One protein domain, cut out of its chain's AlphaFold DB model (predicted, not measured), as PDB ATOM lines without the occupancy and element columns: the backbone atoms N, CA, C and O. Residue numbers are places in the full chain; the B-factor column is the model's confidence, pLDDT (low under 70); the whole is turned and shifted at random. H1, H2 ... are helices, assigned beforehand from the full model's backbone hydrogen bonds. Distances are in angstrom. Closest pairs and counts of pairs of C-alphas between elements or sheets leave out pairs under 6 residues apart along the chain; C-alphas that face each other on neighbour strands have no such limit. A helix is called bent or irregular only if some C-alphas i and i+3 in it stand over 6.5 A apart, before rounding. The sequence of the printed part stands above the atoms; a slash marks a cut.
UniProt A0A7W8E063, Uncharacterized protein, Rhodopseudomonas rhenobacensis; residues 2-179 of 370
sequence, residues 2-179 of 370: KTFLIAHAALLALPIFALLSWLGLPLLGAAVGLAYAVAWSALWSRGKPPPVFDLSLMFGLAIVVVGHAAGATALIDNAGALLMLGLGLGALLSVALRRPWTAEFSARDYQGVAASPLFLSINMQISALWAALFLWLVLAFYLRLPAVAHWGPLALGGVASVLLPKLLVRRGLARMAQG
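Overview. This is residues 2 to 179 of the 370 residues of an uncharacterized protein of Rhodopseudomonas rhenobacensis (UniProt A0A7W8E063). Long helices lie side by side in a bent row, H9a, H8, H6, H4 and H3, and H2 folds back from H3 toward H6; H9b, residues 165 to 177, the second arm of bent H9, runs on from H9a lengthwise, at a shallow tilt of 34 degrees to it, and lengthens the whole at one end. Short H7 packs on the first part of H8, short H5 packs on the last part of H4, and H1 lies by H7. The printed part has 178 residues with nine named helices, H1 to H9 in chain order, and no named strand: all helix. It is compact, with a radius of gyration of the C-alphas of 17.6 A, and elongated, with spans of 62 by 40 by 28 A.

Arrangement. Look first at H9, residues 147 to 177, assigned as one helix by its hydrogen bonds but bent: C-alphas 162 and 165 are 6.6 A apart. Its arms, H9a, residues 147 to 162, and H9b, residues 165 to 177, stand at a shallow tilt of 34 degrees, only just short of steep. H9a is itself irregular, with C-alphas 150 and 153 6.54 A apart. H8, residues 117 to 142, forms a hairpin with H9a, closest at the C-alphas of Ala 140 and His 150, 6.2 A. With residues 118 to 126 alone H8 touches H9b. H6, residues 79 to 96, touches H8, opposite ways at a shallow tilt of 23 degrees; the closest C-alphas are those of Ala 81 and Val 138, 4.4 A. H4, residues 52 to 69, touches H6, closest at the C-alphas of Phe 53 and Gly 90, 4.6 A. Then find H3, residues 26 to 45, and H2, residues 9 to 22: with H4 they make an up and down bundle, each running against the one before. The closest C-alphas of H2 and H3 are those of Phe 17 and Gly 29, 4.1 A. H2 and H9a are apart. Every O i to N i+4 pair is within hydrogen-bond range in H3, H4, H6, H8, H9b and the short H1, residues 2 to 7, and H5, residues 73 to 77; in H2 7 of 10 are, in H9a 10 of 12, and in H7, residues 101 to 106, 1 of 2.

Along the chain. Find C-alpha 2 at (23.392, 36.614, -31.733), where H1 begins. H8 runs 37.4 A from C-alpha 117 at (39.659, 20.909, -16.525). H3 measures 27.8 A, H4 and H6 25.5 A each, H9a 22.9 A and H2 20.8 A. H9b runs 18.0 A to C-alpha 177 at (30.559, 15.265, -5.816).

Size, cuts and confidence. The C-alphas of Gly 71 and Gly 179, the two farthest apart, are 62.6 A apart. The printed part has no cut and no long link. Its mean pLDDT is 89.4; residues 2 to 8 are under 70.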
ATOM      1  N   LYS A   2      22.479  35.720 -30.977       47.34
ATOM      2  CA  LYS A   2      23.392  36.614 -31.733       47.34
ATOM      3  C   LYS A   2      24.869  36.185 -31.666       47.34
ATOM      4  O   LYS A   2      25.543  36.149 -32.683       47.34
ATOM      5  N   THR A   3      25.352  35.766 -30.498       50.50
ATOM      6  CA  THR A   3      26.751  35.351 -30.285       50.50
ATOM      7  C   THR A   3      27.122  34.029 -30.961       50.50
ATOM      8  O   THR A   3      28.274  33.861 -31.355       50.50
ATOM      9  N   PHE A   4      26.152  33.120 -31.116       50.62
ATOM     10  CA  PHE A   4      26.330  31.801 -31.731       50.62
ATOM     11  C   PHE A   4      26.518  31.919 -33.249       50.62
ATOM     12  O   PHE A   4      27.457  31.349 -33.797       50.62
ATOM     13  N   LEU A   5      25.688  32.730 -33.915       55.47
ATOM     14  CA  LEU A   5      25.782  32.980 -35.359       55.47
ATOM     15  C   LEU A   5      27.093  33.677 -35.747       55.47
ATOM     16  O   LEU A   5      27.698  33.340 -36.755       55.47
ATOM     17  N   ILE A   6      27.567  34.601 -34.910       60.25
ATOM     18  CA  ILE A   6      28.825  35.328 -35.132       60.25
ATOM     19  C   ILE A   6      30.042  34.399 -34.984       60.25
ATOM     20  O   ILE A   6      31.028  34.545 -35.690       60.25
ATOM     21  N   ALA A   7      29.988  33.418 -34.084       54.81
ATOM     22  CA  ALA A   7      31.076  32.460 -33.894       54.81
ATOM     23  C   ALA A   7      31.237  31.498 -35.089       54.81
ATOM     24  O   ALA A   7      32.357  31.175 -35.464       54.81
ATOM     25  N   HIS A   8      30.134  31.091 -35.722       67.06
ATOM     26  CA  HIS A   8      30.140  30.135 -36.839       67.06
ATOM     27  C   HIS A   8      30.273  30.797 -38.214       67.06
ATOM     28  O   HIS A   8      30.233  30.114 -39.234       67.06
ATOM     29  N   ALA A   9      30.417  32.120 -38.258       78.56
ATOM     30  CA  ALA A   9      30.426  32.864 -39.504       78.56
ATOM     31  C   ALA A   9      31.575  32.426 -40.423       78.56
ATOM     32  O   ALA A   9      31.290  32.151 -41.575       78.56
ATOM     33  N   ALA A  10      32.803  32.189 -39.934       78.62
ATOM     34  CA  ALA A  10      33.918  31.687 -40.760       78.62
ATOM     35  C   ALA A  10      33.575  30.403 -41.548       78.62
ATOM     36  O   ALA A  10      33.966  30.251 -42.706       78.62
ATOM     37  N   LEU A  11      32.781  29.506 -40.951       85.56
ATOM     38  CA  LEU A  11      32.343  28.259 -41.578       85.56
ATOM     39  C   LEU A  11      31.342  28.469 -42.720       85.56
ATOM     40  O   LEU A  11      31.142  27.537 -43.494       85.56
ATOM     41  N   LEU A  12      30.764  29.667 -42.887       90.00
ATOM     42  CA  LEU A  12      29.917  30.005 -44.038       90.00
ATOM     43  C   LEU A  12      30.681  29.951 -45.368       90.00
ATOM     44  O   LEU A  12      30.054  29.782 -46.411       90.00
ATOM     45  N   ALA A  13      32.017  29.979 -45.348       91.25
ATOM     46  CA  ALA A  13      32.824  29.713 -46.535       91.25
ATOM     47  C   ALA A  13      32.519  28.337 -47.167       91.25
ATOM     48  O   ALA A  13      32.567  28.199 -48.387       91.25
ATOM     49  N   LEU A  14      32.154  27.332 -46.358       89.88
ATOM     50  CA  LEU A  14      31.827  25.978 -46.821       89.88
ATOM     51  C   LEU A  14      30.525  25.900 -47.629       89.88
ATOM     52  O   LEU A  14      30.579  25.425 -48.763       89.88
ATOM     53  N   PRO A  15      29.358  26.348 -47.118       91.12
ATOM     54  CA  PRO A  15      28.136  26.359 -47.909       91.12
ATOM     55  C   PRO A  15      28.226  27.311 -49.106       91.12
ATOM     56  O   PRO A  15      27.637  27.002 -50.136       91.12
ATOM     57  N   ILE A  16      28.992  28.410 -49.025       93.31
ATOM     58  CA  ILE A  16      29.276  29.272 -50.187       93.31
ATOM     59  C   ILE A  16      29.990  28.471 -51.285       93.31
ATOM     60  O   ILE A  16      29.536  28.457 -52.432       93.31
ATOM     61  N   PHE A  17      31.074  27.771 -50.935       93.19
ATOM     62  CA  PHE A  17      31.808  26.922 -51.872       93.19
ATOM     63  C   PHE A  17      30.924  25.807 -52.444       93.19
ATOM     64  O   PHE A  17      30.905  25.607 -53.659       93.19
ATOM     65  N   ALA A  18      30.168  25.112 -51.593       90.62
ATOM     66  CA  ALA A  18      29.297  24.016 -52.005       90.62
ATOM     67  C   ALA A  18      28.194  24.482 -52.970       90.62
ATOM     68  O   ALA A  18      27.978  23.843 -53.998       90.62
ATOM     69  N   LEU A  19      27.539  25.613 -52.681       94.25
ATOM     70  CA  LEU A  19      26.481  26.176 -53.522       94.25
ATOM     71  C   LEU A  19      27.008  26.577 -54.903       94.25
ATOM     72  O   LEU A  19      26.433  26.195 -55.917       94.25
ATOM     73  N   LEU A  20      28.112  27.324 -54.956       94.25
ATOM     74  CA  LEU A  20      28.686  27.774 -56.226       94.25
ATOM     75  C   LEU A  20      29.281  26.614 -57.034       94.25
ATOM     76  O   LEU A  20      29.161  26.604 -58.255       94.25
ATOM     77  N   SER A  21      29.838  25.599 -56.369       89.75
ATOM     78  CA  SER A  21      30.272  24.364 -57.034       89.75
ATOM     79  C   SER A  21      29.093  23.598 -57.631       89.75
ATOM     80  O   SER A  21      29.188  23.118 -58.757       89.75
ATOM     81  N   TRP A  22      27.963  23.528 -56.919       90.94
ATOM     82  CA  TRP A  22      26.733  22.914 -57.427       90.94
ATOM     83  C   TRP A  22      26.163  23.656 -58.645       90.94
ATOM     84  O   TRP A  22      25.649  23.026 -59.562       90.94
ATOM     85  N   LEU A  23      26.337  24.980 -58.704       95.69
ATOM     86  CA  LEU A  23      25.999  25.814 -59.864       95.69
ATOM     87  C   LEU A  23      27.023  25.725 -61.017       95.69
ATOM     88  O   LEU A  23      26.905  26.464 -61.993       95.69
ATOM     89  N   GLY A  24      28.034  24.855 -60.921       92.31
ATOM     90  CA  GLY A  24      29.055  24.673 -61.957       92.31
ATOM     91  C   GLY A  24      30.181  25.712 -61.938       92.31
ATOM     92  O   GLY A  24      30.939  25.810 -62.900       92.31
ATOM     93  N   LEU A  25      30.323  26.478 -60.851       94.12
ATOM     94  CA  LEU A  25      31.326  27.538 -60.684       94.12
ATOM     95  C   LEU A  25      32.285  27.251 -59.503       94.12
ATOM     96  O   LEU A  25      32.384  28.063 -58.576       94.12
ATOM     97  N   PRO A  26      33.024  26.122 -59.498       90.81
ATOM     98  CA  PRO A  26      33.829  25.698 -58.347       90.81
ATOM     99  C   PRO A  26      35.001  26.641 -58.027       90.81
ATOM    100  O   PRO A  26      35.259  26.916 -56.855       90.81
ATOM    101  N   LEU A  27      35.670  27.204 -59.044       93.50
ATOM    102  CA  LEU A  27      36.739  28.194 -58.848       93.50
ATOM    103  C   LEU A  27      36.210  29.461 -58.162       93.50
ATOM    104  O   LEU A  27      36.801  29.932 -57.189       93.50
ATOM    105  N   LEU A  28      35.080  29.993 -58.641       94.44
ATOM    106  CA  LEU A  28      34.445  31.163 -58.038       94.44
ATOM    107  C   LEU A  28      34.008  30.852 -56.603       94.44
ATOM    108  O   LEU A  28      34.248  31.655 -55.705       94.44
ATOM    109  N   GLY A  29      33.438  29.667 -56.373       94.38
ATOM    110  CA  GLY A  29      33.088  29.185 -55.040       94.38
ATOM    111  C   GLY A  29      34.265  29.191 -54.075       94.38
ATOM    112  O   GLY A  29      34.149  29.714 -52.966       94.38
ATOM    113  N   ALA A  30      35.405  28.643 -54.499       93.56
ATOM    114  CA  ALA A  30      36.593  28.550 -53.660       93.56
ATOM    115  C   ALA A  30      37.200  29.936 -53.393       93.56
ATOM    116  O   ALA A  30      37.560  30.239 -52.256       93.56
ATOM    117  N   ALA A  31      37.247  30.803 -54.410       95.75
ATOM    118  CA  ALA A  31      37.771  32.160 -54.290       95.75
ATOM    119  C   ALA A  31      36.908  33.041 -53.373       95.75
ATOM    120  O   ALA A  31      37.436  33.696 -52.474       95.75
ATOM    121  N   VAL A  32      35.580  33.025 -53.549       96.50
ATOM    122  CA  VAL A  32      34.646  33.788 -52.704       96.50
ATOM    123  C   VAL A  32      34.653  33.248 -51.274       96.50
ATOM    124  O   VAL A  32      34.710  34.033 -50.330       96.50
ATOM    125  N   GLY A  33      34.656  31.922 -51.099       95.00
ATOM    126  CA  GLY A  33      34.763  31.294 -49.783       95.00
ATOM    127  C   GLY A  33      36.057  31.678 -49.056       95.00
ATOM    128  O   GLY A  33      36.011  32.053 -47.885       95.00
ATOM    129  N   LEU A  34      37.200  31.649 -49.751       95.31
ATOM    130  CA  LEU A  34      38.495  32.045 -49.192       95.31
ATOM    131  C   LEU A  34      38.512  33.526 -48.806       95.31
ATOM    132  O   LEU A  34      38.886  33.860 -47.683       95.31
ATOM    133  N   ALA A  35      38.078  34.406 -49.712       95.88
ATOM    134  CA  ALA A  35      38.012  35.842 -49.462       95.88
ATOM    135  C   ALA A  35      37.122  36.155 -48.253       95.88
ATOM    136  O   ALA A  35      37.501  36.941 -47.384       95.88
ATOM    137  N   TYR A  36      35.972  35.484 -48.157       95.00
ATOM    138  CA  TYR A  36      35.068  35.599 -47.024       95.00
ATOM    139  C   TYR A  36      35.724  35.136 -45.712       95.00
ATOM    140  O   TYR A  36      35.687  35.873 -44.728       95.00
ATOM    141  N   ALA A  37      36.361  33.958 -45.689       92.44
ATOM    142  CA  ALA A  37      37.018  33.435 -44.490       92.44
ATOM    143  C   ALA A  37      38.141  34.368 -44.003       92.44
ATOM    144  O   ALA A  37      38.214  34.677 -42.812       92.44
ATOM    145  N   VAL A  38      38.976  34.866 -44.922       92.25
ATOM    146  CA  VAL A  38      40.066  35.811 -44.622       92.25
ATOM    147  C   VAL A  38      39.517  37.132 -44.085       92.25
ATOM    148  O   VAL A  38      39.968  37.595 -43.037       92.25
ATOM    149  N   ALA A  39      38.523  37.722 -44.757       91.62
ATOM    150  CA  ALA A  39      37.909  38.974 -44.323       91.62
ATOM    151  C   ALA A  39      37.246  38.828 -42.947       91.62
ATOM    152  O   ALA A  39      37.455  39.661 -42.064       91.62
ATOM    153  N   TRP A  40      36.499  37.741 -42.735       89.56
ATOM    154  CA  TRP A  40      35.866  37.453 -41.452       89.56
ATOM    155  C   TRP A  40      36.899  37.314 -40.332       89.56
ATOM    156  O   TRP A  40      36.775  37.948 -39.282       89.56
ATOM    157  N   SER A  41      37.952  36.534 -40.575       87.44
ATOM    158  CA  SER A  41      39.050  36.361 -39.630       87.44
ATOM    159  C   SER A  41      39.734  37.687 -39.304       87.44
ATOM    160  O   SER A  41      39.947  37.976 -38.132       87.44
ATOM    161  N   ALA A  42      40.037  38.522 -40.302       87.44
ATOM    162  CA  ALA A  42      40.682  39.818 -40.094       87.44
ATOM    163  C   ALA A  42      39.822  40.778 -39.254       87.44
ATOM    164  O   ALA A  42      40.330  41.445 -38.351       87.44
ATOM    165  N   LEU A  43      38.510  40.815 -39.507       86.31
ATOM    166  CA  LEU A  43      37.566  41.631 -38.740       86.31
ATOM    167  C   LEU A  43      37.424  41.140 -37.294       86.31
ATOM    168  O   LEU A  43      37.296  41.944 -36.367       86.31
ATOM    169  N   TRP A  44      37.436  39.822 -37.090       77.94
ATOM    170  CA  TRP A  44      37.133  39.227 -35.793       77.94
ATOM    171  C   TRP A  44      38.357  39.047 -34.890       77.94
ATOM    172  O   TRP A  44      38.243  39.135 -33.665       77.94
ATOM    173  N   SER A  45      39.539  38.824 -35.462       72.00
ATOM    174  CA  SER A  45      40.730  38.472 -34.693       72.00
ATOM    175  C   SER A  45      41.369  39.656 -33.959       72.00
ATOM    176  O   SER A  45      42.176  39.437 -33.055       72.00
ATOM    177  N   ARG A  46      40.990  40.909 -34.276       74.06
ATOM    178  CA  ARG A  46      41.494  42.147 -33.633       74.06
ATOM    179  C   ARG A  46      43.025  42.152 -33.453       74.06
ATOM    180  O   ARG A  46      43.529  42.549 -32.405       74.06
ATOM    181  N   GLY A  47      43.761  41.659 -34.453       73.38
ATOM    182  CA  GLY A  47      45.228  41.589 -34.447       73.38
ATOM    183  C   GLY A  47      45.836  40.336 -33.802       73.38
ATOM    184  O   GLY A  47      47.056  40.202 -33.776       73.38
ATOM    185  N   LYS A  48      45.026  39.396 -33.302       80.31
ATOM    186  CA  LYS A  48      45.497  38.068 -32.878       80.31
ATOM    187  C   LYS A  48      45.576  37.117 -34.077       80.31
ATOM    188  O   LYS A  48      44.806  37.275 -35.026       80.31
ATOM    189  N   PRO A  49      46.475  36.118 -34.053       81.75
ATOM    190  CA  PRO A  49      46.467  35.084 -35.074       81.75
ATOM    191  C   PRO A  49      45.141  34.307 -35.020       81.75
ATOM    192  O   PRO A  49      44.632  34.059 -33.921       81.75
ATOM    193  N   PRO A  50      44.574  33.932 -36.179       83.31
ATOM    194  CA  PRO A  50      43.384  33.099 -36.217       83.31
ATOM    195  C   PRO A  50      43.621  31.718 -35.597       83.31
ATOM    196  O   PRO A  50      44.757  31.231 -35.562       83.31
ATOM    197  N   PRO A  51      42.547  31.057 -35.139       83.94
ATOM    198  CA  PRO A  51      42.613  29.687 -34.659       83.94
ATOM    199  C   PRO A  51      43.153  28.744 -35.735       83.94
ATOM    200  O   PRO A  51      42.902  28.911 -36.928       83.94
ATOM    201  N   VAL A  52      43.857  27.697 -35.301       86.81
ATOM    202  CA  VAL A  52      44.447  26.678 -36.191       86.81
ATOM    203  C   VAL A  52      43.403  26.056 -37.124       86.81
ATOM    204  O   VAL A  52      43.687  25.775 -38.286       86.81
ATOM    205  N   PHE A  53      42.184  25.864 -36.627       89.12
ATOM    206  CA  PHE A  53      41.088  25.314 -37.412       89.12
ATOM    207  C   PHE A  53      40.655  26.254 -38.552       89.12
ATOM    208  O   PHE A  53      40.555  25.814 -39.696       89.12
ATOM    209  N   ASP A  54      40.509  27.553 -38.288       89.25
ATOM    210  CA  ASP A  54      40.153  28.545 -39.313       89.25
ATOM    211  C   ASP A  54      41.255  28.673 -40.376       89.25
ATOM    212  O   ASP A  54      40.968  28.747 -41.572       89.25
ATOM    213  N   LEU A  55      42.526  28.610 -39.961       90.44
ATOM    214  CA  LEU A  55      43.664  28.562 -40.886       90.44
ATOM    215  C   LEU A  55      43.608  27.338 -41.803       90.44
ATOM    216  O   LEU A  55      43.885  27.449 -42.995       90.44
ATOM    217  N   SER A  56      43.226  26.177 -41.267       92.25
ATOM    218  CA  SER A  56      43.117  24.948 -42.056       92.25
ATOM    219  C   SER A  56      42.017  25.022 -43.122       92.25
ATOM    220  O   SER A  56      42.207  24.531 -44.236       92.25
ATOM    221  N   LEU A  57      40.910  25.713 -42.822       91.81
ATOM    222  CA  LEU A  57      39.844  26.004 -43.780       91.81
ATOM    223  C   LEU A  57      40.344  26.909 -44.913       91.81
ATOM    224  O   LEU A  57      40.143  26.598 -46.087       91.81
ATOM    225  N   MET A  58      41.016  28.012 -44.565       93.12
ATOM    226  CA  MET A  58      41.591  28.938 -45.548       93.12
ATOM    227  C   MET A  58      42.608  28.231 -46.443       93.12
ATOM    228  O   MET A  58      42.580  28.388 -47.660       93.12
ATOM    229  N   PHE A  59      43.479  27.416 -45.849       93.06
ATOM    230  CA  PHE A  59      44.485  26.663 -46.585       93.06
ATOM    231  C   PHE A  59      43.853  25.649 -47.548       93.06
ATOM    232  O   PHE A  59      44.242  25.589 -48.713       93.06
ATOM    233  N   GLY A  60      42.827  24.913 -47.106       92.31
ATOM    234  CA  GLY A  60      42.076  23.996 -47.966       92.31
ATOM    235  C   GLY A  60      41.429  24.703 -49.161       92.31
ATOM    236  O   GLY A  60      41.579  24.255 -50.296       92.31
ATOM    237  N   LEU A  61      40.773  25.845 -48.935       93.31
ATOM    238  CA  LEU A  61      40.175  26.651 -50.010       93.31
ATOM    239  C   LEU A  61      41.234  27.222 -50.966       93.31
ATOM    240  O   LEU A  61      41.033  27.205 -52.179       93.31
ATOM    241  N   ALA A  62      42.378  27.673 -50.447       94.00
ATOM    242  CA  ALA A  62      43.486  28.166 -51.261       94.00
ATOM    243  C   ALA A  62      44.064  27.075 -52.175       94.00
ATOM    244  O   ALA A  62      44.308  27.341 -53.351       94.00
ATOM    245  N   ILE A  63      44.213  25.837 -51.682       92.56
ATOM    246  CA  ILE A  63      44.631  24.694 -52.509       92.56
ATOM    247  C   ILE A  63      43.653  24.474 -53.665       92.56
ATOM    248  O   ILE A  63      44.088  24.256 -54.794       92.56
ATOM    249  N   VAL A  64      42.343  24.564 -53.417       91.69
ATOM    250  CA  VAL A  64      41.332  24.403 -54.473       91.69
ATOM    251  C   VAL A  64      41.445  25.516 -55.520       91.69
ATOM    252  O   VAL A  64      41.399  25.222 -56.714       91.69
ATOM    253  N   VAL A  65      41.644  26.773 -55.105       94.00
ATOM    254  CA  VAL A  65      41.861  27.908 -56.026       94.00
ATOM    255  C   VAL A  65      43.110  27.688 -56.883       94.00
ATOM    256  O   VAL A  65      43.045  27.807 -58.106       94.00
ATOM    257  N   VAL A  66      44.233  27.322 -56.259       93.12
ATOM    258  CA  VAL A  66      45.498  27.060 -56.963       93.12
ATOM    259  C   VAL A  66      45.364  25.872 -57.913       93.12
ATOM    260  O   VAL A  66      45.835  25.948 -59.043       93.12
ATOM    261  N   GLY A  67      44.678  24.802 -57.503       92.38
ATOM    262  CA  GLY A  67      44.432  23.633 -58.346       92.38
ATOM    263  C   GLY A  67      43.680  23.979 -59.633       92.38
ATOM    264  O   GLY A  67      44.056  23.514 -60.706       92.38
ATOM    265  N   HIS A  68      42.680  24.861 -59.544       89.81
ATOM    266  CA  HIS A  68      41.968  25.374 -60.716       89.81
ATOM    267  C   HIS A  68      42.844  26.295 -61.575       89.81
ATOM    268  O   HIS A  68      42.851  26.153 -62.794       89.81
ATOM    269  N   ALA A  69      43.607  27.204 -60.960       90.06
ATOM    270  CA  ALA A  69      44.498  28.112 -61.683       90.06
ATOM    271  C   ALA A  69      45.622  27.370 -62.432       90.06
ATOM    272  O   ALA A  69      46.013  27.776 -63.522       90.06
ATOM    273  N   ALA A  70      46.116  26.270 -61.864       92.44
ATOM    274  CA  ALA A  70      47.156  25.429 -62.449       92.44
ATOM    275  C   ALA A  70      46.619  24.365 -63.427       92.44
ATOM    276  O   ALA A  70      47.411  23.611 -63.988       92.44
ATOM    277  N   GLY A  71      45.296  24.250 -63.608       91.06
ATOM    278  CA  GLY A  71      44.691  23.200 -64.438       91.06
ATOM    279  C   GLY A  71      44.928  21.776 -63.915       91.06
ATOM    280  O   GLY A  71      44.896  20.816 -64.683       91.06
ATOM    281  N   ALA A  72      45.186  21.618 -62.614       92.69
ATOM    282  CA  ALA A  72      45.500  20.337 -61.996       92.69
ATOM    283  C   ALA A  72      44.222  19.510 -61.782       92.69
ATOM    284  O   ALA A  72      43.608  19.550 -60.714       92.69
ATOM    285  N   THR A  73      43.831  18.736 -62.796       89.25
ATOM    286  CA  THR A  73      42.600  17.918 -62.814       89.25
ATOM    287  C   THR A  73      42.459  17.018 -61.586       89.25
ATOM    288  O   THR A  73      41.394  16.978 -60.978       89.25
ATOM    289  N   ALA A  74      43.550  16.403 -61.122       87.31
ATOM    290  CA  ALA A  74      43.544  15.578 -59.913       87.31
ATOM    291  C   ALA A  74      43.142  16.349 -58.638       87.31
ATOM    292  O   ALA A  74      42.480  15.785 -57.766       87.31
ATOM    293  N   LEU A  75      43.522  17.628 -58.514       87.25
ATOM    294  CA  LEU A  75      43.125  18.486 -57.388       87.25
ATOM    295  C   LEU A  75      41.664  18.921 -57.512       87.25
ATOM    296  O   LEU A  75      40.948  18.957 -56.514       87.25
ATOM    297  N   ILE A  76      41.234  19.242 -58.733       88.12
ATOM    298  CA  ILE A  76      39.872  19.688 -59.038       88.12
ATOM    299  C   ILE A  76      38.872  18.565 -58.732       88.12
ATOM    300  O   ILE A  76      37.928  18.775 -57.971       88.12
ATOM    301  N   ASP A  77      39.142  17.354 -59.221       88.62
ATOM    302  CA  ASP A  77      38.280  16.180 -59.040       88.62
ATOM    303  C   ASP A  77      38.145  15.759 -57.570       88.62
ATOM    304  O   ASP A  77      37.151  15.143 -57.182       88.62
ATOM    305  N   ASN A  78      39.134  16.098 -56.737       90.38
ATOM    306  CA  ASN A  78      39.183  15.745 -55.319       90.38
ATOM    307  C   ASN A  78      39.008  16.952 -54.382       90.38
ATOM    308  O   ASN A  78      39.283  16.841 -53.186       90.38
ATOM    309  N   ALA A  79      38.529  18.096 -54.881       90.06
ATOM    310  CA  ALA A  79      38.443  19.338 -54.110       90.06
ATOM    311  C   ALA A  79      37.666  19.183 -52.786       90.06
ATOM    312  O   ALA A  79      38.103  19.678 -51.747       90.06
ATOM    313  N   GLY A  80      36.550  18.442 -52.795       89.44
ATOM    314  CA  GLY A  80      35.769  18.156 -51.585       89.44
ATOM    315  C   GLY A  80      36.550  17.348 -50.541       89.44
ATOM    316  O   GLY A  80      36.542  17.694 -49.359       89.44
ATOM    317  N   ALA A  81      37.283  16.318 -50.976       92.44
ATOM    318  CA  ALA A  81      38.115  15.497 -50.099       92.44
ATOM    319  C   ALA A  81      39.301  16.295 -49.531       92.44
ATOM    320  O   ALA A  81      39.575  16.214 -48.336       92.44
ATOM    321  N   LEU A  82      39.965  17.111 -50.355       91.00
ATOM    322  CA  LEU A  82      41.078  17.970 -49.933       91.00
ATOM    323  C   LEU A  82      40.646  18.996 -48.883       91.00
ATOM    324  O   LEU A  82      41.355  19.230 -47.903       91.00
ATOM    325  N   LEU A  83      39.460  19.576 -49.056       91.62
ATOM    326  CA  LEU A  83      38.927  20.538 -48.108       91.62
ATOM    327  C   LEU A  83      38.582  19.873 -46.764       91.62
ATOM    328  O   LEU A  83      38.940  20.396 -45.707       91.62
ATOM    329  N   MET A  84      37.941  18.699 -46.790       93.81
ATOM    330  CA  MET A  84      37.673  17.921 -45.571       93.81
ATOM    331  C   MET A  84      38.959  17.445 -44.892       93.81
ATOM    332  O   MET A  84      39.017  17.390 -43.665       93.81
ATOM    333  N   LEU A  85      40.008  17.159 -45.666       94.00
ATOM    334  CA  LEU A  85      41.313  16.779 -45.137       94.00
ATOM    335  C   LEU A  85      41.951  17.948 -44.385       94.00
ATOM    336  O   LEU A  85      42.425  17.754 -43.269       94.00
ATOM    337  N   GLY A  86      41.897  19.159 -44.947       93.25
ATOM    338  CA  GLY A  86      42.333  20.378 -44.264       93.25
ATOM    339  C   GLY A  86      41.637  20.553 -42.914       93.25
ATOM    340  O   GLY A  86      42.308  20.627 -41.885       93.25
ATOM    341  N   LEU A  87      40.300  20.514 -42.896       93.75
ATOM    342  CA  LEU A  87      39.506  20.632 -41.664       93.75
ATOM    343  C   LEU A  87      39.790  19.509 -40.658       93.75
ATOM    344  O   LEU A  87      39.907  19.768 -39.460       93.75
ATOM    345  N   GLY A  88      39.925  18.268 -41.130       95.81
ATOM    346  CA  GLY A  88      40.253  17.113 -40.297       95.81
ATOM    347  C   GLY A  88      41.623  17.252 -39.637       95.81
ATOM    348  O   GLY A  88      41.740  17.071 -38.425       95.81
ATOM    349  N   LEU A  89      42.643  17.652 -40.400       95.19
ATOM    350  CA  LEU A  89      43.990  17.907 -39.883       95.19
ATOM    351  C   LEU A  89      44.019  19.105 -38.928       95.19
ATOM    352  O   LEU A  89      44.649  19.020 -37.875       95.19
ATOM    353  N   GLY A  90      43.307  20.191 -39.236       94.50
ATOM    354  CA  GLY A  90      43.181  21.345 -38.344       94.50
ATOM    355  C   GLY A  90      42.502  20.990 -37.020       94.50
ATOM    356  O   GLY A  90      42.984  21.366 -35.948       94.50
ATOM    357  N   ALA A  91      41.424  20.202 -37.072       94.88
ATOM    358  CA  ALA A  91      40.737  19.705 -35.884       94.88
ATOM    359  C   ALA A  91      41.638  18.766 -35.062       94.88
ATOM    360  O   ALA A  91      41.750  18.951 -33.847       94.88
ATOM    361  N   LEU A  92      42.342  17.825 -35.704       96.25
ATOM    362  CA  LEU A  92      43.328  16.960 -35.044       96.25
ATOM    363  C   LEU A  92      44.454  17.764 -34.390       96.25
ATOM    364  O   LEU A  92      44.807  17.500 -33.243       96.25
ATOM    365  N   LEU A  93      44.998  18.766 -35.081       95.50
ATOM    366  CA  LEU A  93      46.063  19.610 -34.551       95.50
ATOM    367  C   LEU A  93      45.571  20.431 -33.350       95.50
ATOM    368  O   LEU A  93      46.286  20.552 -32.359       95.50
ATOM    369  N   SER A  94      44.326  20.918 -33.379       94.56
ATOM    370  CA  SER A  94      43.711  21.611 -32.236       94.56
ATOM    371  C   SER A  94      43.635  20.715 -30.986       94.56
ATOM    372  O   SER A  94      43.956  21.144 -29.874       94.56
ATOM    373  N   VAL A  95      43.292  19.436 -31.178       95.56
ATOM    374  CA  VAL A  95      43.272  18.400 -30.136       95.56
ATOM    375  C   VAL A  95      44.701  18.116 -29.659       95.56
ATOM    376  O   VAL A  95      44.967  18.166 -28.461       95.56
ATOM    377  N   ALA A  96      45.655  17.901 -30.565       95.75
ATOM    378  CA  ALA A  96      47.051  17.622 -30.217       95.75
ATOM    379  C   ALA A  96      47.698  18.757 -29.400       95.75
ATOM    380  O   ALA A  96      48.389  18.504 -28.414       95.75
ATOM    381  N   LEU A  97      47.399  20.013 -29.746       94.12
ATOM    382  CA  LEU A  97      47.870  21.204 -29.034       94.12
ATOM    383  C   LEU A  97      47.115  21.482 -27.721       94.12
ATOM    384  O   LEU A  97      47.390  22.486 -27.063       94.12
ATOM    385  N   ARG A  98      46.153  20.628 -27.333       92.94
ATOM    386  CA  ARG A  98      45.250  20.820 -26.181       92.94
ATOM    387  C   ARG A  98      44.518  22.168 -26.204       92.94
ATOM    388  O   ARG A  98      44.211  22.742 -25.159       92.94
ATOM    389  N   ARG A  99      44.227  22.666 -27.404       91.44
ATOM    390  CA  ARG A  99      43.454  23.882 -27.672       91.44
ATOM    391  C   ARG A  99      42.293  23.510 -28.592       91.44
ATOM    392  O   ARG A  99      42.338  23.828 -29.778       91.44
ATOM    393  N   PRO A 100      41.296  22.771 -28.076       93.00
ATOM    394  CA  PRO A 100      40.223  22.234 -28.901       93.00
ATOM    395  C   PRO A 100      39.466  23.376 -29.569       93.00
ATOM    396  O   PRO A 100      38.993  24.282 -28.882       93.00
ATOM    397  N   TRP A 101      39.330  23.321 -30.894       90.00
ATOM    398  CA  TRP A 101      38.698  24.393 -31.668       90.00
ATOM    399  C   TRP A 101      37.261  24.681 -31.197       90.00
ATOM    400  O   TRP A 101      36.816  25.825 -31.204       90.00
ATOM    401  N   THR A 102      36.560  23.675 -30.657       90.56
ATOM    402  CA  THR A 102      35.205  23.845 -30.108       90.56
ATOM    403  C   THR A 102      35.144  24.667 -28.813       90.56
ATOM    404  O   THR A 102      34.083  25.204 -28.471       90.56
ATOM    405  N   ALA A 103      36.253  24.783 -28.071       89.19
ATOM    406  CA  ALA A 103      36.287  25.530 -26.812       89.19
ATOM    407  C   ALA A 103      36.125  27.032 -27.026       89.19
ATOM    408  O   ALA A 103      35.500  27.691 -26.202       89.19
ATOM    409  N   GLU A 104      36.640  27.577 -28.125       80.62
ATOM    410  CA  GLU A 104      36.546  29.013 -28.394       80.62
ATOM    411  C   GLU A 104      35.098  29.470 -28.590       80.62
ATOM    412  O   GLU A 104      34.714  30.553 -28.138       80.62
ATOM    413  N   PHE A 105      34.269  28.618 -29.200       78.88
ATOM    414  CA  PHE A 105      32.847  28.899 -29.382       78.88
ATOM    415  C   PHE A 105      32.072  28.721 -28.077       78.88
ATOM    416  O   PHE A 105      31.307  29.603 -27.690       78.88
ATOM    417  N   SER A 106      32.297  27.610 -27.370       83.81
ATOM    418  CA  SER A 106      31.544  27.291 -26.153       83.81
ATOM    419  C   SER A 106      31.946  28.140 -24.944       83.81
ATOM    420  O   SER A 106      31.116  28.383 -24.071       83.81
ATOM    421  N   ALA A 107      33.170  28.675 -24.886       83.94
ATOM    422  CA  ALA A 107      33.637  29.490 -23.759       83.94
ATOM    423  C   ALA A 107      32.770  30.738 -23.514       83.94
ATOM    424  O   ALA A 107      32.695  31.226 -22.386       83.94
ATOM    425  N   ARG A 108      32.087  31.238 -24.552       78.44
ATOM    426  CA  ARG A 108      31.177  32.387 -24.443       78.44
ATOM    427  C   ARG A 108      29.892  32.068 -23.696       78.44
ATOM    428  O   ARG A 108      29.384  32.948 -23.009       78.44
ATOM    429  N   ASP A 109      29.394  30.843 -23.838       78.94
ATOM    430  CA  ASP A 109      28.159  30.391 -23.197       78.94
ATOM    431  C   ASP A 109      28.416  29.911 -21.756       78.94
ATOM    432  O   ASP A 109      27.505  29.897 -20.932       78.94
ATOM    433  N   TYR A 110      29.668  29.573 -21.429       81.12
ATOM    434  CA  TYR A 110      30.092  29.050 -20.125       81.12
ATOM    435  C   TYR A 110      31.139  29.951 -19.440       81.12
ATOM    436  O   TYR A 110      32.173  29.483 -18.948       81.12
ATOM    437  N   GLN A 111      30.881  31.263 -19.407       75.12
ATOM    438  CA  GLN A 111      31.762  32.228 -18.737       75.12
ATOM    439  C   GLN A 111      31.955  31.861 -17.254       75.12
ATOM    440  O   GLN A 111      31.028  31.424 -16.579       75.12
ATOM    441  N   GLY A 112      33.182  32.001 -16.750       79.06
ATOM    442  CA  GLY A 112      33.548  31.646 -15.370       79.06
ATOM    443  C   GLY A 112      33.961  30.183 -15.156       79.06
ATOM    444  O   GLY A 112      34.713  29.910 -14.227       79.06
ATOM    445  N   VAL A 113      33.568  29.254 -16.038       84.62
ATOM    446  CA  VAL A 113      33.984  27.832 -15.970       84.62
ATOM    447  C   VAL A 113      34.762  27.354 -17.199       84.62
ATOM    448  O   VAL A 113      35.251  26.223 -17.211       84.62
ATOM    449  N   ALA A 114      34.941  28.217 -18.204       85.44
ATOM    450  CA  ALA A 114      35.693  27.933 -19.429       85.44
ATOM    451  C   ALA A 114      37.175  27.561 -19.193       85.44
ATOM    452  O   ALA A 114      37.801  26.943 -20.047       85.44
ATOM    453  N   ALA A 115      37.736  27.897 -18.028       84.75
ATOM    454  CA  ALA A 115      39.090  27.498 -17.633       84.75
ATOM    455  C   ALA A 115      39.139  26.160 -16.868       84.75
ATOM    456  O   ALA A 115      40.218  25.700 -16.496       84.75
ATOM    457  N   SER A 116      37.993  25.530 -16.590       90.50
ATOM    458  CA  SER A 116      37.959  24.303 -15.793       90.50
ATOM    459  C   SER A 116      38.515  23.096 -16.568       90.50
ATOM    460  O   SER A 116      38.268  22.963 -17.773       90.50
ATOM    461  N   PRO A 117      39.197  22.147 -15.892       91.06
ATOM    462  CA  PRO A 117      39.659  20.909 -16.525       91.06
ATOM    463  C   PRO A 117      38.516  20.103 -17.154       91.06
ATOM    464  O   PRO A 117      38.683  19.503 -18.216       91.06
ATOM    465  N   LEU A 118      37.332  20.128 -16.526       91.56
ATOM    466  CA  LEU A 118      36.137  19.470 -17.045       91.56
ATOM    467  C   LEU A 118      35.704  20.089 -18.379       91.56
ATOM    468  O   LEU A 118      35.524  19.355 -19.349       91.56
ATOM    469  N   PHE A 119      35.605  21.420 -18.458       93.44
ATOM    470  CA  PHE A 119      35.259  22.126 -19.694       93.44
ATOM    471  C   PHE A 119      36.236  21.808 -20.832       93.44
ATOM    472  O   PHE A 119      35.805  21.503 -21.949       93.44
ATOM    473  N   LEU A 120      37.542  21.826 -20.543       93.19
ATOM    474  CA  LEU A 120      38.560  21.492 -21.534       93.19
ATOM    475  C   LEU A 120      38.409  20.038 -21.998       93.19
ATOM    476  O   LEU A 120      38.355  19.786 -23.196       93.19
ATOM    477  N   SER A 121      38.250  19.086 -21.071       94.00
ATOM    478  CA  SER A 121      38.104  17.658 -21.400       94.00
ATOM    479  C   SER A 121      36.880  17.351 -22.273       94.00
ATOM    480  O   SER A 121      36.936  16.467 -23.129       94.00
ATOM    481  N   ILE A 122      35.780  18.084 -22.079       94.06
ATOM    482  CA  ILE A 122      34.557  17.939 -22.870       94.06
ATOM    483  C   ILE A 122      34.795  18.463 -24.284       94.06
ATOM    484  O   ILE A 122      34.530  17.758 -25.255       94.06
ATOM    485  N   ASN A 123      35.355  19.666 -24.410       94.44
ATOM    486  CA  ASN A 123      35.660  20.247 -25.715       94.44
ATOM    487  C   ASN A 123      36.703  19.440 -26.492       94.44
ATOM    488  O   ASN A 123      36.583  19.305 -27.704       94.44
ATOM    489  N   MET A 124      37.673  18.836 -25.805       95.12
ATOM    490  CA  MET A 124      38.621  17.902 -26.412       95.12
ATOM    491  C   MET A 124      37.916  16.703 -27.057       95.12
ATOM    492  O   MET A 124      38.227  16.355 -28.193       95.12
ATOM    493  N   GLN A 125      36.938  16.106 -26.371       95.50
ATOM    494  CA  GLN A 125      36.172  14.970 -26.899       95.50
ATOM    495  C   GLN A 125      35.287  15.365 -28.085       95.50
ATOM    496  O   GLN A 125      35.244  14.648 -29.081       95.50
ATOM    497  N   ILE A 126      34.615  16.517 -28.010       94.56
ATOM    498  CA  ILE A 126      33.781  17.014 -29.116       94.56
ATOM    499  C   ILE A 126      34.663  17.363 -30.323       94.56
ATOM    500  O   ILE A 126      34.352  16.975 -31.444       94.56
ATOM    501  N   SER A 127      35.794  18.036 -30.106       94.81
ATOM    502  CA  SER A 127      36.747  18.352 -31.177       94.81
ATOM    503  C   SER A 127      37.310  17.089 -31.837       94.81
ATOM    504  O   SER A 127      37.417  17.049 -33.061       94.81
ATOM    505  N   ALA A 128      37.608  16.043 -31.058       96.25
ATOM    506  CA  ALA A 128      38.063  14.753 -31.580       96.25
ATOM    507  C   ALA A 128      36.977  14.020 -32.385       96.25
ATOM    508  O   ALA A 128      37.277  13.452 -33.434       96.25
ATOM    509  N   LEU A 129      35.714  14.076 -31.943       95.94
ATOM    510  CA  LEU A 129      34.575  13.556 -32.707       95.94
ATOM    511  C   LEU A 129      34.495  14.223 -34.087       95.94
ATOM    512  O   LEU A 129      34.404  13.533 -35.098       95.94
ATOM    513  N   TRP A 130      34.576  15.553 -34.139       95.06
ATOM    514  CA  TRP A 130      34.548  16.287 -35.406       95.06
ATOM    515  C   TRP A 130      35.756  15.990 -36.289       95.06
ATOM    516  O   TRP A 130      35.588  15.822 -37.492       95.06
ATOM    517  N   ALA A 131      36.949  15.849 -35.711       96.19
ATOM    518  CA  ALA A 131      38.127  15.423 -36.457       96.19
ATOM    519  C   ALA A 131      37.900  14.061 -37.140       96.19
ATOM    520  O   ALA A 131      38.148  13.926 -38.336       96.19
ATOM    521  N   ALA A 132      37.351  13.079 -36.417       97.19
ATOM    522  CA  ALA A 132      37.020  11.771 -36.980       97.19
ATOM    523  C   ALA A 132      35.953  11.861 -38.086       97.19
ATOM    524  O   ALA A 132      36.088  11.205 -39.117       97.19
ATOM    525  N   LEU A 133      34.926  12.699 -37.912       97.00
ATOM    526  CA  LEU A 133      33.889  12.915 -38.926       97.00
ATOM    527  C   LEU A 133      34.443  13.571 -40.195       97.00
ATOM    528  O   LEU A 133      34.100  13.142 -41.292       97.00
ATOM    529  N   PHE A 134      35.322  14.569 -40.072       96.12
ATOM    530  CA  PHE A 134      35.969  15.177 -41.235       96.12
ATOM    531  C   PHE A 134      36.844  14.169 -41.980       96.12
ATOM    532  O   PHE A 134      36.744  14.072 -43.197       96.12
ATOM    533  N   LEU A 135      37.635  13.359 -41.271       96.62
ATOM    534  CA  LEU A 135      38.447  12.306 -41.892       96.62
ATOM    535  C   LEU A 135      37.593  11.212 -42.543       96.62
ATOM    536  O   LEU A 135      37.942  10.710 -43.610       96.62
ATOM    537  N   TRP A 136      36.449  10.876 -41.951       97.31
ATOM    538  CA  TRP A 136      35.470  10.009 -42.598       97.31
ATOM    539  C   TRP A 136      34.943  10.627 -43.900       97.31
ATOM    540  O   TRP A 136      34.865   9.940 -44.915       97.31
ATOM    541  N   LEU A 137      34.632  11.927 -43.903       95.69
ATOM    542  CA  LEU A 137      34.198  12.621 -45.115       95.69
ATOM    543  C   LEU A 137      35.288  12.643 -46.193       95.69
ATOM    544  O   LEU A 137      34.948  12.510 -47.364       95.69
ATOM    545  N   VAL A 138      36.575  12.733 -45.832       96.19
ATOM    546  CA  VAL A 138      37.680  12.556 -46.798       96.19
ATOM    547  C   VAL A 138      37.543  11.219 -47.516       96.19
ATOM    548  O   VAL A 138      37.546  11.183 -48.745       96.19
ATOM    549  N   LEU A 139      37.380  10.131 -46.757       95.81
ATOM    550  CA  LEU A 139      37.236   8.787 -47.311       95.81
ATOM    551  C   LEU A 139      35.976   8.666 -48.179       95.81
ATOM    552  O   LEU A 139      36.039   8.120 -49.279       95.81
ATOM    553  N   ALA A 140      34.847   9.198 -47.708       95.62
ATOM    554  CA  ALA A 140      33.576   9.136 -48.421       95.62
ATOM    555  C   ALA A 140      33.617   9.888 -49.761       95.62
ATOM    556  O   ALA A 140      33.174   9.338 -50.772       95.62
ATOM    557  N   PHE A 141      34.203  11.093 -49.782       92.31
ATOM    558  CA  PHE A 141      34.381  11.874 -51.006       92.31
ATOM    559  C   PHE A 141      35.379  11.213 -51.959       92.31
ATOM    560  O   PHE A 141      35.097  11.107 -53.151       92.31
ATOM    561  N   TYR A 142      36.514  10.726 -51.448       92.19
ATOM    562  CA  TYR A 142      37.552  10.088 -52.262       92.19
ATOM    563  C   TYR A 142      37.061   8.793 -52.928       92.19
ATOM    564  O   TYR A 142      37.278   8.580 -54.118       92.19
ATOM    565  N   LEU A 143      36.334   7.953 -52.184       94.25
ATOM    566  CA  LEU A 143      35.750   6.706 -52.694       94.25
ATOM    567  C   LEU A 143      34.415   6.904 -53.430       94.25
ATOM    568  O   LEU A 143      33.831   5.924 -53.889       94.25
ATOM    569  N   ARG A 144      33.920   8.146 -53.540       92.56
ATOM    570  CA  ARG A 144      32.650   8.498 -54.203       92.56
ATOM    571  C   ARG A 144      31.457   7.682 -53.684       92.56
ATOM    572  O   ARG A 144      30.628   7.198 -54.454       92.56
ATOM    573  N   LEU A 145      31.381   7.516 -52.362       95.00
ATOM    574  CA  LEU A 145      30.316   6.758 -51.703       95.00
ATOM    575  C   LEU A 145      28.928   7.405 -51.916       95.00
ATOM    576  O   LEU A 145      28.831   8.597 -52.213       95.00
ATOM    577  N   PRO A 146      27.816   6.667 -51.733       95.75
ATOM    578  CA  PRO A 146      26.482   7.254 -51.836       95.75
ATOM    579  C   PRO A 146      26.250   8.364 -50.797       95.75
ATOM    580  O   PRO A 146      26.896   8.425 -49.747       95.75
ATOM    581  N   ALA A 147      25.265   9.228 -51.053       92.12
ATOM    582  CA  ALA A 147      24.954  10.382 -50.202       92.12
ATOM    583  C   ALA A 147      24.702  10.005 -48.727       92.12
ATOM    584  O   ALA A 147      25.111  10.730 -47.822       92.12
ATOM    585  N   VAL A 148      24.094   8.843 -48.463       95.12
ATOM    586  CA  VAL A 148      23.852   8.361 -47.091       95.12
ATOM    587  C   VAL A 148      25.148   8.173 -46.291       95.12
ATOM    588  O   VAL A 148      25.167   8.451 -45.095       95.12
ATOM    589  N   ALA A 149      26.247   7.784 -46.946       94.88
ATOM    590  CA  ALA A 149      27.550   7.615 -46.302       94.88
ATOM    591  C   ALA A 149      28.202   8.957 -45.933       94.88
ATOM    592  O   ALA A 149      29.028   9.005 -45.026       94.88
ATOM    593  N   HIS A 150      27.809  10.046 -46.596       92.19
ATOM    594  CA  HIS A 150      28.267  11.397 -46.280       92.19
ATOM    595  C   HIS A 150      27.436  11.996 -45.140       92.19
ATOM    596  O   HIS A 150      27.967  12.419 -44.113       92.19
ATOM    597  N   TRP A 151      26.113  11.998 -45.302       92.62
ATOM    598  CA  TRP A 151      25.215  12.753 -44.427       92.62
ATOM    599  C   TRP A 151      24.773  11.981 -43.183       92.62
ATOM    600  O   TRP A 151      24.528  12.598 -42.150       92.62
ATOM    601  N   GLY A 152      24.704  10.647 -43.244       95.94
ATOM    602  CA  GLY A 152      24.290   9.806 -42.116       95.94
ATOM    603  C   GLY A 152      25.210   9.954 -40.897       95.94
ATOM    604  O   GLY A 152      24.736  10.349 -39.827       95.94
ATOM    605  N   PRO A 153      26.530   9.719 -41.037       95.94
ATOM    606  CA  PRO A 153      27.489   9.923 -39.951       95.94
ATOM    607  C   PRO A 153      27.534  11.368 -39.446       95.94
ATOM    608  O   PRO A 153      27.658  11.587 -38.243       95.94
ATOM    609  N   LEU A 154      27.370  12.355 -40.334       93.31
ATOM    610  CA  LEU A 154      27.352  13.769 -39.956       93.31
ATOM    611  C   LEU A 154      26.116  14.127 -39.119       93.31
ATOM    612  O   LEU A 154      26.235  14.821 -38.110       93.31
ATOM    613  N   ALA A 155      24.940  13.606 -39.485       93.94
ATOM    614  CA  ALA A 155      23.710  13.774 -38.716       93.94
ATOM    615  C   ALA A 155      23.828  13.123 -37.330       93.94
ATOM    616  O   ALA A 155      23.524  13.759 -36.318       93.94
ATOM    617  N   LEU A 156      24.346  11.889 -37.265       95.50
ATOM    618  CA  LEU A 156      24.595  11.196 -35.999       95.50
ATOM    619  C   LEU A 156      25.614  11.952 -35.133       95.50
ATOM    620  O   LEU A 156      25.401  12.131 -33.935       95.50
ATOM    621  N   GLY A 157      26.690  12.446 -35.744       93.75
ATOM    622  CA  GLY A 157      27.700  13.278 -35.099       93.75
ATOM    623  C   GLY A 157      27.150  14.603 -34.567       93.75
ATOM    624  O   GLY A 157      27.512  15.029 -33.468       93.75
ATOM    625  N   GLY A 158      26.224  15.226 -35.299       90.88
ATOM    626  CA  GLY A 158      25.495  16.417 -34.867       90.88
ATOM    627  C   GLY A 158      24.626  16.145 -33.639       90.88
ATOM    628  O   GLY A 158      24.728  16.859 -32.642       90.88
ATOM    629  N   VAL A 159      23.841  15.061 -33.657       93.69
ATOM    630  CA  VAL A 159      23.043  14.621 -32.496       93.69
ATOM    631  C   VAL A 159      23.947  14.321 -31.298       93.69
ATOM    632  O   VAL A 159      23.697  14.807 -30.191       93.69
ATOM    633  N   ALA A 160      25.041  13.584 -31.511       93.44
ATOM    634  CA  ALA A 160      26.029  13.307 -30.475       93.44
ATOM    635  C   ALA A 160      26.625  14.603 -29.903       93.44
ATOM    636  O   ALA A 160      26.712  14.738 -28.687       93.44
ATOM    637  N   SER A 161      26.939  15.598 -30.736       91.62
ATOM    638  CA  SER A 161      27.477  16.896 -30.296       91.62
ATOM    639  C   SER A 161      26.502  17.705 -29.428       91.62
ATOM    640  O   SER A 161      26.942  18.524 -28.624       91.62
ATOM    641  N   VAL A 162      25.191  17.456 -29.525       90.38
ATOM    642  CA  VAL A 162      24.168  18.092 -28.673       90.38
ATOM    643  C   VAL A 162      23.965  17.337 -27.353       90.38
ATOM    644  O   VAL A 162      23.753  17.954 -26.303       90.38
ATOM    645  N   LEU A 163      24.012  16.002 -27.382       93.31
ATOM    646  CA  LEU A 163      23.711  15.150 -26.223       93.31
ATOM    647  C   LEU A 163      24.939  14.863 -25.346       93.31
ATOM    648  O   LEU A 163      24.844  14.886 -24.115       93.31
ATOM    649  N   LEU A 164      26.097  14.629 -25.963       91.38
ATOM    650  CA  LEU A 164      27.339  14.243 -25.292       91.38
ATOM    651  C   LEU A 164      27.804  15.263 -24.238       91.38
ATOM    652  O   LEU A 164      28.109  14.827 -23.127       91.38
ATOM    653  N   PRO A 165      27.802  16.593 -24.482       91.38
ATOM    654  CA  PRO A 165      28.231  17.556 -23.468       91.38
ATOM    655  C   PRO A 165      27.377  17.458 -22.202       91.38
ATOM    656  O   PRO A 165      27.911  17.403 -21.099       91.38
ATOM    657  N   LYS A 166      26.049  17.341 -22.346       91.25
ATOM    658  CA  LYS A 166      25.117  17.229 -21.210       91.25
ATOM    659  C   LYS A 166      25.397  15.977 -20.378       91.25
ATOM    660  O   LYS A 166      25.396  16.036 -19.149       91.25
ATOM    661  N   LEU A 167      25.660  14.853 -21.043       93.31
ATOM    662  CA  LEU A 167      26.010  13.597 -20.384       93.31
ATOM    663  C   LEU A 167      27.359  13.695 -19.655       93.31
ATOM    664  O   LEU A 167      27.468  13.266 -18.504       93.31
ATOM    665  N   LEU A 168      28.375  14.270 -20.300       92.75
ATOM    666  CA  LEU A 168      29.716  14.408 -19.733       92.75
ATOM    667  C   LEU A 168      29.754  15.387 -18.557       92.75
ATOM    668  O   LEU A 168      30.411  15.088 -17.564       92.75
ATOM    669  N   VAL A 169      29.013  16.501 -18.615       92.38
ATOM    670  CA  VAL A 169      28.860  17.430 -17.482       92.38
ATOM    671  C   VAL A 169      28.240  16.708 -16.289       92.38
ATOM    672  O   VAL A 169      28.804  16.749 -15.201       92.38
ATOM    673  N   ARG A 170      27.125  15.987 -16.482       92.25
ATOM    674  CA  ARG A 170      26.471  15.233 -15.396       92.25
ATOM    675  C   ARG A 170      27.412  14.209 -14.764       92.25
ATOM    676  O   ARG A 170      27.527  14.157 -13.545       92.25
ATOM    677  N   ARG A 171      28.119  13.427 -15.586       92.31
ATOM    678  CA  ARG A 171      29.109  12.447 -15.107       92.31
ATOM    679  C   ARG A 171      30.290  13.114 -14.399       92.31
ATOM    680  O   ARG A 171      30.745  12.608 -13.381       92.31
ATOM    681  N   GLY A 172      30.780  14.233 -14.926       89.44
ATOM    682  CA  GLY A 172      31.878  14.999 -14.341       89.44
ATOM    683  C   GLY A 172      31.516  15.565 -12.973       89.44
ATOM    684  O   GLY A 172      32.244  15.342 -12.012       89.44
ATOM    685  N   LEU A 173      30.353  16.207 -12.865       88.94
ATOM    686  CA  LEU A 173      29.838  16.723 -11.598       88.94
ATOM    687  C   LEU A 173      29.591  15.604 -10.582       88.94
ATOM    688  O   LEU A 173      29.947  15.769  -9.423       88.94
ATOM    689  N   ALA A 174      29.058  14.452 -11.003       88.69
ATOM    690  CA  ALA A 174      28.881  13.300 -10.117       88.69
ATOM    691  C   ALA A 174      30.218  12.792  -9.551       88.69
ATOM    692  O   ALA A 174      30.308  12.506  -8.362       88.69
ATOM    693  N   ARG A 175      31.277  12.739 -10.371       85.88
ATOM    694  CA  ARG A 175      32.632  12.394  -9.904       85.88
ATOM    695  C   ARG A 175      33.204  13.444  -8.957       85.88
ATOM    696  O   ARG A 175      33.822  13.089  -7.967       85.88
ATOM    697  N   MET A 176      32.989  14.728  -9.238       84.94
ATOM    698  CA  MET A 176      33.420  15.805  -8.339       84.94
ATOM    699  C   MET A 176      32.676  15.753  -6.999       84.94
ATOM    700  O   MET A 176      33.276  16.002  -5.959       84.94
ATOM    701  N   ALA A 177      31.389  15.392  -7.012       83.56
ATOM    702  CA  ALA A 177      30.559  15.265  -5.816       83.56
ATOM    703  C   ALA A 177      30.952  14.079  -4.924       83.56
ATOM    704  O   ALA A 177      30.718  14.134  -3.721       83.56
ATOM    705  N   GLN A 178      31.578  13.036  -5.480       82.38
ATOM    706  CA  GLN A 178      32.162  11.945  -4.687       82.38
ATOM    707  C   GLN A 178      33.329  12.417  -3.804       82.38
ATOM    708  O   GLN A 178      33.724  11.702  -2.888       82.38
ATOM    709  N   GLY A 179      33.838  13.632  -4.036       73.62
ATOM    710  CA  GLY A 179      34.907  14.222  -3.251       73.62
ATOM    711  C   GLY A 179      36.267  13.592  -3.532       73.62
ATOM    712  O   GLY A 179      36.421  12.663  -4.324       73.62
TER     713      GLY A 179